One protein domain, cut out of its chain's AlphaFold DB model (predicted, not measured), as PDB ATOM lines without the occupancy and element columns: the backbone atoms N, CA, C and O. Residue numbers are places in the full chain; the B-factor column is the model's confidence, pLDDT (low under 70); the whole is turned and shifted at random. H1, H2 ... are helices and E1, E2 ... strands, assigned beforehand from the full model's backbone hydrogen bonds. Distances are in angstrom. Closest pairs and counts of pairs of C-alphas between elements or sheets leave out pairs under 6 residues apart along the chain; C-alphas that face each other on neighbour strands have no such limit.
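AT A GLANCE: This is residues 170 to 186 and 200 to 270 of the 673 residues of an uncharacterized protein of Diploscapter pachys (UniProt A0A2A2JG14). A long, twisted ribbon of three antiparallel strands, in the order E1, E3, E2, has helix H1 over one face, making two layers. The 88 printed residues include, in order, E1, H1, E2 and E3, a mixed class. The whole is a loose rod, radius of gyration of the C-alphas 16.8 A, spanning 59 by 19 by 13 A.

IN THESE COORDINATES: E1, residues 170 to 184, 44.5 A long, begins at C-alpha 170 (145.324, 152.666, 141.818). H1 is residues 200 to 214, 20.7 A. E2, residues 231 to 243, 35.5 A, bends by 50 degrees at 235. E3, residues 247 to 260, 42.4 A, ends at C-alpha 260 (141.489, 155.642, 140.209).

HOW THE PARTS SIT: Within hydrogen-bond range are N 177 and O 254 of E1 and E3, 3.0 A, and N 240 and O 251 of the hairpin E2 and E3, 2.9 A. H1 is on the sheet, height 8.9 A, over E1 and E3; its closest C-alphas to E1 are Cys 211 and Cys 178, 5.3 A. In H1, 10 of 11 O i to N i+4 pairs are within range.

THE WHOLE: Residues 187 to 199 are not printed; C-alphas 186 and 200 are 13.9 A apart. The H1 to E2 link is long. Residues 183 to 186, 200 to 201, 244 to 247 and 263 to 269 have pLDDT under 70.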
ATOM      1  N   ILE A 170     145.671 153.949 141.206       85.50
ATOM      2  CA  ILE A 170     145.324 152.666 141.818       85.50
ATOM      3  C   ILE A 170     144.649 151.806 140.752       85.50
ATOM      4  O   ILE A 170     143.633 152.205 140.176       85.50
ATOM      5  N   PHE A 171     145.195 150.616 140.517       91.06
ATOM      6  CA  PHE A 171     144.608 149.628 139.625       91.06
ATOM      7  C   PHE A 171     143.535 148.814 140.358       91.06
ATOM      8  O   PHE A 171     143.787 148.195 141.393       91.06
ATOM      9  N   GLY A 172     142.318 148.836 139.817       91.50
ATOM     10  CA  GLY A 172     141.146 148.142 140.349       91.50
ATOM     11  C   GLY A 172     140.851 146.808 139.662       91.50
ATOM     12  O   GLY A 172     139.767 146.271 139.870       91.50
ATOM     13  N   GLY A 173     141.759 146.298 138.823       93.31
ATOM     14  CA  GLY A 173     141.551 145.103 137.998       93.31
ATOM     15  C   GLY A 173     140.963 145.402 136.615       93.31
ATOM     16  O   GLY A 173     140.832 146.562 136.217       93.31
ATOM     17  N   ILE A 174     140.591 144.346 135.889       95.25
ATOM     18  CA  ILE A 174     139.910 144.436 134.585       95.25
ATOM     19  C   ILE A 174     138.518 143.807 134.631       95.25
ATOM     20  O   ILE A 174     138.265 142.909 135.433       95.25
ATOM     21  N   HIS A 175     137.640 144.229 133.726       95.50
ATOM     22  CA  HIS A 175     136.429 143.486 133.367       95.50
ATOM     23  C   HIS A 175     136.306 143.396 131.842       95.50
ATOM     24  O   HIS A 175     136.918 144.186 131.123       95.50
ATOM     25  N   ARG A 176     135.568 142.408 131.336       95.12
ATOM     26  CA  ARG A 176     135.328 142.220 129.898       95.12
ATOM     27  C   ARG A 176     133.871 141.865 129.678       95.12
ATOM     28  O   ARG A 176     133.407 140.865 130.228       95.12
ATOM     29  N   THR A 177     133.173 142.668 128.889       95.19
ATOM     30  CA  THR A 177     131.806 142.384 128.448       95.19
ATOM     31  C   THR A 177     131.832 141.666 127.102       95.19
ATOM     32  O   THR A 177     132.798 141.761 126.343       95.19
ATOM     33  N   CYS A 178     130.763 140.927 126.814       94.25
ATOM     34  CA  CYS A 178     130.575 140.219 125.557       94.25
ATOM     35  C   CYS A 178     129.192 140.532 124.989       94.25
ATOM     36  O   CYS A 178     128.204 140.524 125.724       94.25
ATOM     37  N   SER A 179     129.127 140.793 123.689       93.31
ATOM     38  CA  SER A 179     127.888 140.852 122.914       93.31
ATOM     39  C   SER A 179     128.052 140.050 121.626       93.31
ATOM     40  O   SER A 179     129.172 139.868 121.142       93.31
ATOM     41  N   PHE A 180     126.948 139.552 121.074       90.62
ATOM     42  CA  PHE A 180     126.959 138.745 119.858       90.62
ATOM     43  C   PHE A 180     125.880 139.189 118.869       90.62
ATOM     44  O   PHE A 180     124.848 139.724 119.263       90.62
ATOM     45  N   ASN A 181     126.127 138.957 117.579       86.19
ATOM     46  CA  ASN A 181     125.142 139.091 116.509       86.19
ATOM     47  C   ASN A 181     125.192 137.834 115.636       86.19
ATOM     48  O   ASN A 181     126.222 137.543 115.024       86.19
ATOM     49  N   ALA A 182     124.087 137.094 115.553       78.75
ATOM     50  CA  ALA A 182     123.964 135.987 114.614       78.75
ATOM     51  C   ALA A 182     123.742 136.520 113.187       78.75
ATOM     52  O   ALA A 182     122.834 137.315 112.941       78.75
ATOM     53  N   ARG A 183     124.558 136.064 112.232       68.81
ATOM     54  CA  ARG A 183     124.304 136.206 110.798       68.81
ATOM     55  C   ARG A 183     123.701 134.907 110.273       68.81
ATOM     56  O   ARG A 183     124.399 133.893 110.161       68.81
ATOM     57  N   ASP A 184     122.432 134.967 109.882       59.72
ATOM     58  CA  ASP A 184     121.826 133.943 109.032       59.72
ATOM     59  C   ASP A 184     122.662 133.783 107.754       59.72
ATOM     60  O   ASP A 184     122.910 134.753 107.030       59.72
ATOM     61  N   SER A 185     123.065 132.550 107.438       53.47
ATOM     62  CA  SER A 185     123.648 132.251 106.130       53.47
ATOM     63  C   SER A 185     122.556 132.395 105.069       53.47
ATOM     64  O   SER A 185     121.664 131.554 104.951       53.47
ATOM     65  N   SER A 186     122.603 133.475 104.288       49.25
ATOM     66  CA  SER A 186     121.514 133.900 103.394       49.25
ATOM     67  C   SER A 186     121.264 132.988 102.177       49.25
ATOM     68  O   SER A 186     120.380 133.268 101.366       49.25
ATOM     69  N   SER A 200     116.694 129.089 115.866       62.50
ATOM     70  CA  SER A 200     117.397 130.356 116.156       62.50
ATOM     71  C   SER A 200     117.532 130.601 117.666       62.50
ATOM     72  O   SER A 200     118.621 130.883 118.155       62.50
ATOM     73  N   SER A 201     116.463 130.323 118.417       65.31
ATOM     74  CA  SER A 201     116.429 130.391 119.882       65.31
ATOM     75  C   SER A 201     117.389 129.435 120.601       65.31
ATOM     76  O   SER A 201     117.581 129.582 121.803       65.31
ATOM     77  N   ASP A 202     117.980 128.453 119.918       71.56
ATOM     78  CA  ASP A 202     118.972 127.537 120.488       71.56
ATOM     79  C   ASP A 202     120.401 127.996 120.156       71.56
ATOM     80  O   ASP A 202     121.287 127.910 121.006       71.56
ATOM     81  N   LEU A 203     120.600 128.592 118.972       74.00
ATOM     82  CA  LEU A 203     121.830 129.309 118.616       74.00
ATOM     83  C   LEU A 203     122.061 130.530 119.523       74.00
ATOM     84  O   LEU A 203     123.194 130.769 119.944       74.00
ATOM     85  N   ASP A 204     121.000 131.266 119.866       76.94
ATOM     86  CA  ASP A 204     121.072 132.418 120.773       76.94
ATOM     87  C   ASP A 204     121.479 132.000 122.198       76.94
ATOM     88  O   ASP A 204     122.361 132.623 122.787       76.94
ATOM     89  N   LYS A 205     120.918 130.902 122.734       83.25
ATOM     90  CA  LYS A 205     121.285 130.361 124.062       83.25
ATOM     91  C   LYS A 205     122.740 129.900 124.117       83.25
ATOM     92  O   LYS A 205     123.435 130.185 125.090       83.25
ATOM     93  N   GLU A 206     123.216 129.186 123.094       82.94
ATOM     94  CA  GLU A 206     124.625 128.771 123.043       82.94
ATOM     95  C   GLU A 206     125.547 129.992 122.929       82.94
ATOM     96  O   GLU A 206     126.575 130.059 123.600       82.94
ATOM     97  N   SER A 207     125.149 131.005 122.155       84.94
ATOM     98  CA  SER A 207     125.896 132.262 122.036       84.94
ATOM     99  C   SER A 207     125.926 133.048 123.352       84.94
ATOM    100  O   SER A 207     126.979 133.566 123.724       84.94
ATOM    101  N   GLU A 208     124.828 133.072 124.114       87.81
ATOM    102  CA  GLU A 208     124.771 133.653 125.462       87.81
ATOM    103  C   GLU A 208     125.690 132.900 126.438       87.81
ATOM    104  O   GLU A 208     126.518 133.524 127.109       87.81
ATOM    105  N   MET A 209     125.640 131.562 126.467       86.69
ATOM    106  CA  MET A 209     126.539 130.747 127.295       86.69
ATOM    107  C   MET A 209     128.015 130.923 126.901       86.69
ATOM    108  O   MET A 209     128.884 131.007 127.773       86.69
ATOM    109  N   ARG A 210     128.331 131.017 125.604       86.62
ATOM    110  CA  ARG A 210     129.696 131.283 125.120       86.62
ATOM    111  C   ARG A 210     130.146 132.698 125.503       86.62
ATOM    112  O   ARG A 210     131.255 132.857 126.012       86.62
ATOM    113  N   CYS A 211     129.264 133.700 125.417       89.31
ATOM    114  CA  CYS A 211     129.530 135.046 125.932       89.31
ATOM    115  C   CYS A 211     129.734 135.089 127.455       89.31
ATOM    116  O   CYS A 211     130.587 135.847 127.923       89.31
ATOM    117  N   ALA A 212     129.022 134.274 128.237       89.12
ATOM    118  CA  ALA A 212     129.224 134.183 129.683       89.12
ATOM    119  C   ALA A 212     130.623 133.637 130.027       89.12
ATOM    120  O   ALA A 212     131.323 134.231 130.847       89.12
ATOM    121  N   ARG A 213     131.081 132.579 129.338       86.88
ATOM    122  CA  ARG A 213     132.450 132.026 129.464       86.88
ATOM    123  C   ARG A 213     133.542 132.993 128.981       86.88
ATOM    124  O   ARG A 213     134.664 132.984 129.495       86.88
ATOM    125  N   MET A 214     133.232 133.809 127.974       87.50
ATOM    126  CA  MET A 214     134.133 134.824 127.419       87.50
ATOM    127  C   MET A 214     134.092 136.161 128.180       87.50
ATOM    128  O   MET A 214     134.958 137.007 127.957       87.50
ATOM    129  N   SER A 215     133.163 136.370 129.111       92.06
ATOM    130  CA  SER A 215     133.136 137.570 129.956       92.06
ATOM    131  C   SER A 215     134.146 137.469 131.107       92.06
ATOM    132  O   SER A 215     134.423 136.384 131.609       92.06
ATOM    133  N   ILE A 216     134.698 138.602 131.548       93.31
ATOM    134  CA  ILE A 216     135.623 138.664 132.694       93.31
ATOM    135  C   ILE A 216     134.997 139.539 133.772       93.31
ATOM    136  O   ILE A 216     134.762 140.728 133.564       93.31
ATOM    137  N   GLN A 217     134.761 138.950 134.942       94.00
ATOM    138  CA  GLN A 217     134.331 139.680 136.130       94.00
ATOM    139  C   GLN A 217     135.520 140.379 136.799       94.00
ATOM    140  O   GLN A 217     136.625 139.839 136.857       94.00
ATOM    141  N   ASN A 218     135.279 141.575 137.333       93.69
ATOM    142  CA  ASN A 218     136.266 142.355 138.064       93.69
ATOM    143  C   ASN A 218     136.719 141.651 139.354       93.69
ATOM    144  O   ASN A 218     135.891 141.243 140.164       93.69
ATOM    145  N   GLN A 219     138.034 141.586 139.577       91.69
ATOM    146  CA  GLN A 219     138.664 140.740 140.603       91.69
ATOM    147  C   GLN A 219     138.447 141.226 142.055       91.69
ATOM    148  O   GLN A 219     138.839 140.537 142.998       91.69
ATOM    149  N   LEU A 220     137.830 142.401 142.247       89.56
ATOM    150  CA  LEU A 220     137.454 142.950 143.558       89.56
ATOM    151  C   LEU A 220     135.947 142.867 143.839       89.56
ATOM    152  O   LEU A 220     135.550 142.833 145.001       89.56
ATOM    153  N   THR A 221     135.099 142.881 142.804       90.44
ATOM    154  CA  THR A 221     133.633 142.965 142.960       90.44
ATOM    155  C   THR A 221     132.876 141.733 142.471       90.44
ATOM    156  O   THR A 221     131.709 141.577 142.829       90.44
ATOM    157  N   ASN A 222     133.510 140.888 141.652       91.81
ATOM    158  CA  ASN A 222     132.897 139.812 140.869       91.81
ATOM    159  C   ASN A 222     131.737 140.298 139.969       91.81
ATOM    160  O   ASN A 222     130.721 139.624 139.809       91.81
ATOM    161  N   LYS A 223     131.874 141.496 139.377       93.12
ATOM    162  CA  LYS A 223     130.882 142.106 138.466       93.12
ATOM    163  C   LYS A 223     131.498 142.499 137.125       93.12
ATOM    164  O   LYS A 223     132.701 142.725 137.030       93.12
ATOM    165  N   LEU A 224     130.662 142.637 136.096       94.44
ATOM    166  CA  LEU A 224     131.046 143.102 134.752       94.44
ATOM    167  C   LEU A 224     131.140 144.642 134.668       94.44
ATOM    168  O   LEU A 224     130.658 145.253 133.720       94.44
ATOM    169  N   PHE A 225     131.674 145.275 135.716       94.50
ATOM    170  CA  PHE A 225     131.947 146.710 135.780       94.50
ATOM    171  C   PHE A 225     132.967 147.030 136.883       94.50
ATOM    172  O   PHE A 225     133.219 146.220 137.781       94.50
ATOM    173  N   CYS A 226     133.569 148.219 136.812       93.12
ATOM    174  CA  CYS A 226     134.593 148.656 137.759       93.12
ATOM    175  C   CYS A 226     134.056 148.919 139.180       93.12
ATOM    176  O   CYS A 226     132.873 149.221 139.349       93.12
ATOM    177  N   PRO A 227     134.912 148.843 140.220       91.06
ATOM    178  CA  PRO A 227     134.518 149.218 141.576       91.06
ATOM    179  C   PRO A 227     134.079 150.689 141.655       91.06
ATOM    180  O   PRO A 227     134.531 151.531 140.879       91.06
ATOM    181  N   ILE A 228     133.219 151.014 142.625       86.75
ATOM    182  CA  ILE A 228     132.726 152.384 142.832       86.75
ATOM    183  C   ILE A 228     133.920 153.330 143.051       86.75
ATOM    184  O   ILE A 228     134.803 153.050 143.860       86.75
ATOM    185  N   GLY A 229     133.947 154.441 142.310       85.62
ATOM    186  CA  GLY A 229     135.037 155.422 142.339       85.62
ATOM    187  C   GLY A 229     136.218 155.133 141.399       85.62
ATOM    188  O   GLY A 229     137.167 155.913 141.394       85.62
ATOM    189  N   PHE A 230     136.184 154.061 140.599       89.44
ATOM    190  CA  PHE A 230     137.180 153.790 139.554       89.44
ATOM    191  C   PHE A 230     136.639 154.149 138.165       89.44
ATOM    192  O   PHE A 230     135.531 153.755 137.801       89.44
ATOM    193  N   SER A 231     137.455 154.828 137.358       89.62
ATOM    194  CA  SER A 231     137.181 155.053 135.936       89.62
ATOM    195  C   SER A 231     137.352 153.752 135.150       89.62
ATOM    196  O   SER A 231     138.295 152.999 135.402       89.62
ATOM    197  N   SER A 232     136.461 153.502 134.186       91.38
ATOM    198  CA  SER A 232     136.463 152.311 133.324       91.38
ATOM    199  C   SER A 232     136.950 152.677 131.922       91.38
ATOM    200  O   SER A 232     136.172 153.163 131.105       91.38
ATOM    201  N   ASN A 233     138.232 152.442 131.635       90.06
ATOM    202  CA  ASN A 233     138.846 152.771 130.344       90.06
ATOM    203  C   ASN A 233     138.816 151.553 129.410       90.06
ATOM    204  O   ASN A 233     139.266 150.482 129.815       90.06
ATOM    205  N   LEU A 234     138.307 151.695 128.179       91.62
ATOM    206  CA  LEU A 234     138.335 150.625 127.169       91.62
ATOM    207  C   LEU A 234     139.780 150.397 126.716       91.62
ATOM    208  O   LEU A 234     140.372 151.281 126.109       91.62
ATOM    209  N   VAL A 235     140.335 149.219 126.998       91.19
ATOM    210  CA  VAL A 235     141.708 148.861 126.612       91.19
ATOM    211  C   VAL A 235     141.728 148.143 125.271       91.19
ATOM    212  O   VAL A 235     142.581 148.443 124.442       91.19
ATOM    213  N   HIS A 236     140.812 147.201 125.033       91.25
ATOM    214  CA  HIS A 236     140.752 146.501 123.752       91.25
ATOM    215  C   HIS A 236     139.349 145.970 123.436       91.25
ATOM    216  O   HIS A 236     138.729 145.303 124.263       91.25
ATOM    217  N   ARG A 237     138.897 146.230 122.209       91.31
ATOM    218  CA  ARG A 237     137.726 145.661 121.542       91.31
ATOM    219  C   ARG A 237     138.198 144.617 120.534       91.31
ATOM    220  O   ARG A 237     138.652 144.975 119.447       91.31
ATOM    221  N   GLN A 238     138.046 143.344 120.887       88.62
ATOM    222  CA  GLN A 238     138.314 142.208 120.003       88.62
ATOM    223  C   GLN A 238     137.024 141.807 119.274       88.62
ATOM    224  O   GLN A 238     135.957 141.732 119.888       88.62
ATOM    225  N   ARG A 239     137.111 141.505 117.974       87.81
ATOM    226  CA  ARG A 239     136.025 140.857 117.215       87.81
ATOM    227  C   ARG A 239     136.406 139.428 116.843       87.81
ATOM    228  O   ARG A 239     137.534 139.196 116.407       87.81
ATOM    229  N   VAL A 240     135.472 138.491 117.004       84.62
ATOM    230  CA  VAL A 240     135.649 137.064 116.688       84.62
ATOM    231  C   VAL A 240     134.401 136.554 115.973       84.62
ATOM    232  O   VAL A 240     133.322 136.556 116.555       84.62
ATOM    233  N   THR A 241     134.537 136.103 114.727       84.25
ATOM    234  CA  THR A 241     133.449 135.441 113.989       84.25
ATOM    235  C   THR A 241     133.608 133.932 114.124       84.25
ATOM    236  O   THR A 241     134.659 133.393 113.779       84.25
ATOM    237  N   LEU A 242     132.572 133.247 114.605       80.25
ATOM    238  CA  LEU A 242     132.536 131.790 114.727       80.25
ATOM    239  C   LEU A 242     131.530 131.204 113.738       80.25
ATOM    240  O   LEU A 242     130.356 131.577 113.732       80.25
ATOM    241  N   TYR A 243     131.994 130.275 112.906       77.38
ATOM    242  CA  TYR A 243     131.162 129.566 111.937       77.38
ATOM    243  C   TYR A 243     130.538 128.331 112.591       77.38
ATOM    244  O   TYR A 243     131.236 127.523 113.201       77.38
ATOM    245  N   THR A 244     129.223 128.184 112.459       69.12
ATOM    246  CA  THR A 244     128.458 127.038 112.965       69.12
ATOM    247  C   THR A 244     127.789 126.299 111.805       69.12
ATOM    248  O   THR A 244     127.751 126.786 110.673       69.12
ATOM    249  N   ASN A 245     127.230 125.114 112.069       62.16
ATOM    250  CA  ASN A 245     126.518 124.309 111.069       62.16
ATOM    251  C   ASN A 245     125.139 124.914 110.716       62.16
ATOM    252  O   ASN A 245     124.099 124.326 110.998       62.16
ATOM    253  N   GLY A 246     125.137 126.106 110.111       63.47
ATOM    254  CA  GLY A 246     123.943 126.839 109.678       63.47
ATOM    255  C   GLY A 246     124.141 128.352 109.510       63.47
ATOM    256  O   GLY A 246     123.421 128.971 108.727       63.47
ATOM    257  N   GLY A 247     125.131 128.955 110.176       69.19
ATOM    258  CA  GLY A 247     125.343 130.406 110.163       69.19
ATOM    259  C   GLY A 247     126.730 130.830 110.643       69.19
ATOM    260  O   GLY A 247     127.625 130.007 110.826       69.19
ATOM    261  N   ALA A 248     126.908 132.134 110.845       79.06
ATOM    262  CA  ALA A 248     128.113 132.701 111.447       79.06
ATOM    263  C   ALA A 248     127.716 133.681 112.555       79.06
ATOM    264  O   ALA A 248     126.869 134.539 112.331       79.06
ATOM    265  N   VAL A 249     128.312 133.572 113.740       82.31
ATOM    266  CA  VAL A 249     128.021 134.464 114.871       82.31
ATOM    267  C   VAL A 249     129.218 135.376 115.112       82.31
ATOM    268  O   VAL A 249     130.329 134.903 115.350       82.31
ATOM    269  N   ASP A 250     128.991 136.687 115.044       86.69
ATOM    270  CA  ASP A 250     129.989 137.705 115.367       86.69
ATOM    271  C   ASP A 250     129.933 138.036 116.856       86.69
ATOM    272  O   ASP A 250     128.968 138.640 117.323       86.69
ATOM    273  N   PHE A 251     130.996 137.722 117.587       89.44
ATOM    274  CA  PHE A 251     131.203 138.136 118.969       89.44
ATOM    275  C   PHE A 251     132.053 139.410 119.025       89.44
ATOM    276  O   PHE A 251     133.078 139.527 118.347       89.44
ATOM    277  N   THR A 252     131.645 140.364 119.861       92.62
ATOM    278  CA  THR A 252     132.428 141.554 120.225       92.62
ATOM    279  C   THR A 252     132.759 141.490 121.713       92.62
ATOM    280  O   THR A 252     131.868 141.339 122.548       92.62
ATOM    281  N   LEU A 253     134.049 141.590 122.035       92.38
ATOM    282  CA  LEU A 253     134.586 141.546 123.392       92.38
ATOM    283  C   LEU A 253     135.228 142.885 123.746       92.38
ATOM    284  O   LEU A 253     136.319 143.188 123.260       92.38
ATOM    285  N   ASP A 254     134.584 143.649 124.626       93.69
ATOM    286  CA  ASP A 254     135.098 144.933 125.105       93.69
ATOM    287  C   ASP A 254     135.764 144.743 126.472       93.69
ATOM    288  O   ASP A 254     135.111 144.461 127.477       93.69
ATOM    289  N   THR A 255     137.091 144.875 126.502       94.06
ATOM    290  CA  THR A 255     137.935 144.691 127.691       94.06
ATOM    291  C   THR A 255     138.302 146.043 128.285       94.06
ATOM    292  O   THR A 255     138.935 146.866 127.621       94.06
ATOM    293  N   PHE A 256     137.953 146.262 129.549       93.94
ATOM    294  CA  PHE A 256     138.135 147.522 130.262       93.94
ATOM    295  C   PHE A 256     139.094 147.380 131.447       93.94
ATOM    296  O   PHE A 256     139.054 146.394 132.183       93.94
ATOM    297  N   SER A 257     139.897 148.414 131.687       93.69
ATOM    298  CA  SER A 257     140.755 148.546 132.867       93.69
ATOM    299  C   SER A 257     140.184 149.564 133.846       93.69
ATOM    300  O   SER A 257     139.831 150.680 133.463       93.69
ATOM    301  N   CYS A 258     140.155 149.187 135.123       92.81
ATOM    302  CA  CYS A 258     139.667 150.017 136.213       92.81
ATOM    303  C   CYS A 258     140.822 150.785 136.862       92.81
ATOM    304  O   CYS A 258     141.754 150.177 137.387       92.81
ATOM    305  N   SER A 259     140.756 152.116 136.875       89.44
ATOM    306  CA  SER A 259     141.812 152.972 137.439       89.44
ATOM    307  C   SER A 259     141.247 154.148 138.233       89.44
ATOM    308  O   SER A 259     140.314 154.802 137.766       89.44
ATOM    309  N   ARG A 260     141.834 154.461 139.393       85.19
ATOM    310  CA  ARG A 260     141.489 155.642 140.209       85.19
ATOM    311  C   ARG A 260     142.742 156.474 140.533       85.19
ATOM    312  O   ARG A 260     143.705 155.886 141.021       85.19
ATOM    313  N   PRO A 261     142.746 157.809 140.354       76.94
ATOM    314  CA  PRO A 261     143.857 158.664 140.787       76.94
ATOM    315  C   PRO A 261     144.171 158.538 142.287       76.94
ATOM    316  O   PRO A 261     143.271 158.287 143.102       76.94
ATOM    317  N   LEU A 262     145.438 158.743 142.660       71.81
ATOM    318  CA  LEU A 262     145.954 158.576 144.026       71.81
ATOM    319  C   LEU A 262     145.567 159.731 144.974       71.81
ATOM    320  O   LEU A 262     146.413 160.409 145.551       71.81
ATOM    321  N   ALA A 263     144.267 159.960 145.160       55.53
ATOM    322  CA  ALA A 263     143.769 160.907 146.154       55.53
ATOM    323  C   ALA A 263     144.131 160.435 147.580       55.53
ATOM    324  O   ALA A 263     143.532 159.487 148.088       55.53
ATOM    325  N   SER A 264     145.120 161.107 148.179       47.03
ATOM    326  CA  SER A 264     145.585 161.024 149.574       47.03
ATOM    327  C   SER A 264     145.746 159.615 150.181       47.03
ATOM    328  O   SER A 264     144.883 159.105 150.894       47.03
ATOM    329  N   GLY A 265     146.914 159.008 149.950       48.22
ATOM    330  CA  GLY A 265     147.579 158.080 150.881       48.22
ATOM    331  C   GLY A 265     147.004 156.670 151.100       48.22
ATOM    332  O   GLY A 265     147.763 155.783 151.485       48.22
ATOM    333  N   TYR A 266     145.713 156.409 150.864       46.81
ATOM    334  CA  TYR A 266     145.088 155.151 151.298       46.81
ATOM    335  C   TYR A 266     144.998 154.071 150.202       46.81
ATOM    336  O   TYR A 266     143.969 153.895 149.542       46.81
ATOM    337  N   ILE A 267     146.072 153.287 150.049       56.00
ATOM    338  CA  ILE A 267     146.069 152.032 149.271       56.00
ATOM    339  C   ILE A 267     145.578 150.885 150.169       56.00
ATOM    340  O   ILE A 267     146.359 150.090 150.694       56.00
ATOM    341  N   GLY A 268     144.262 150.817 150.371       55.44
ATOM    342  CA  GLY A 268     143.618 149.673 151.018       55.44
ATOM    343  C   GLY A 268     143.477 148.456 150.090       55.44
ATOM    344  O   GLY A 268     143.822 148.501 148.905       55.44
ATOM    345  N   ASN A 269     142.856 147.390 150.605       64.69
ATOM    346  CA  ASN A 269     142.580 146.129 149.890       64.69
ATOM    347  C   ASN A 269     141.691 146.292 148.630       64.69
ATOM    348  O   ASN A 269     141.458 145.334 147.903       64.69
ATOM    349  N   GLN A 270     141.196 147.504 148.355       77.00
ATOM    350  CA  GLN A 270     140.435 147.896 147.163       77.00
ATOM    351  C   GLN A 270     141.341 148.064 145.925       77.00
ATOM    352  O   GLN A 270     141.219 149.035 145.182       77.00
TER     353      GLN A 270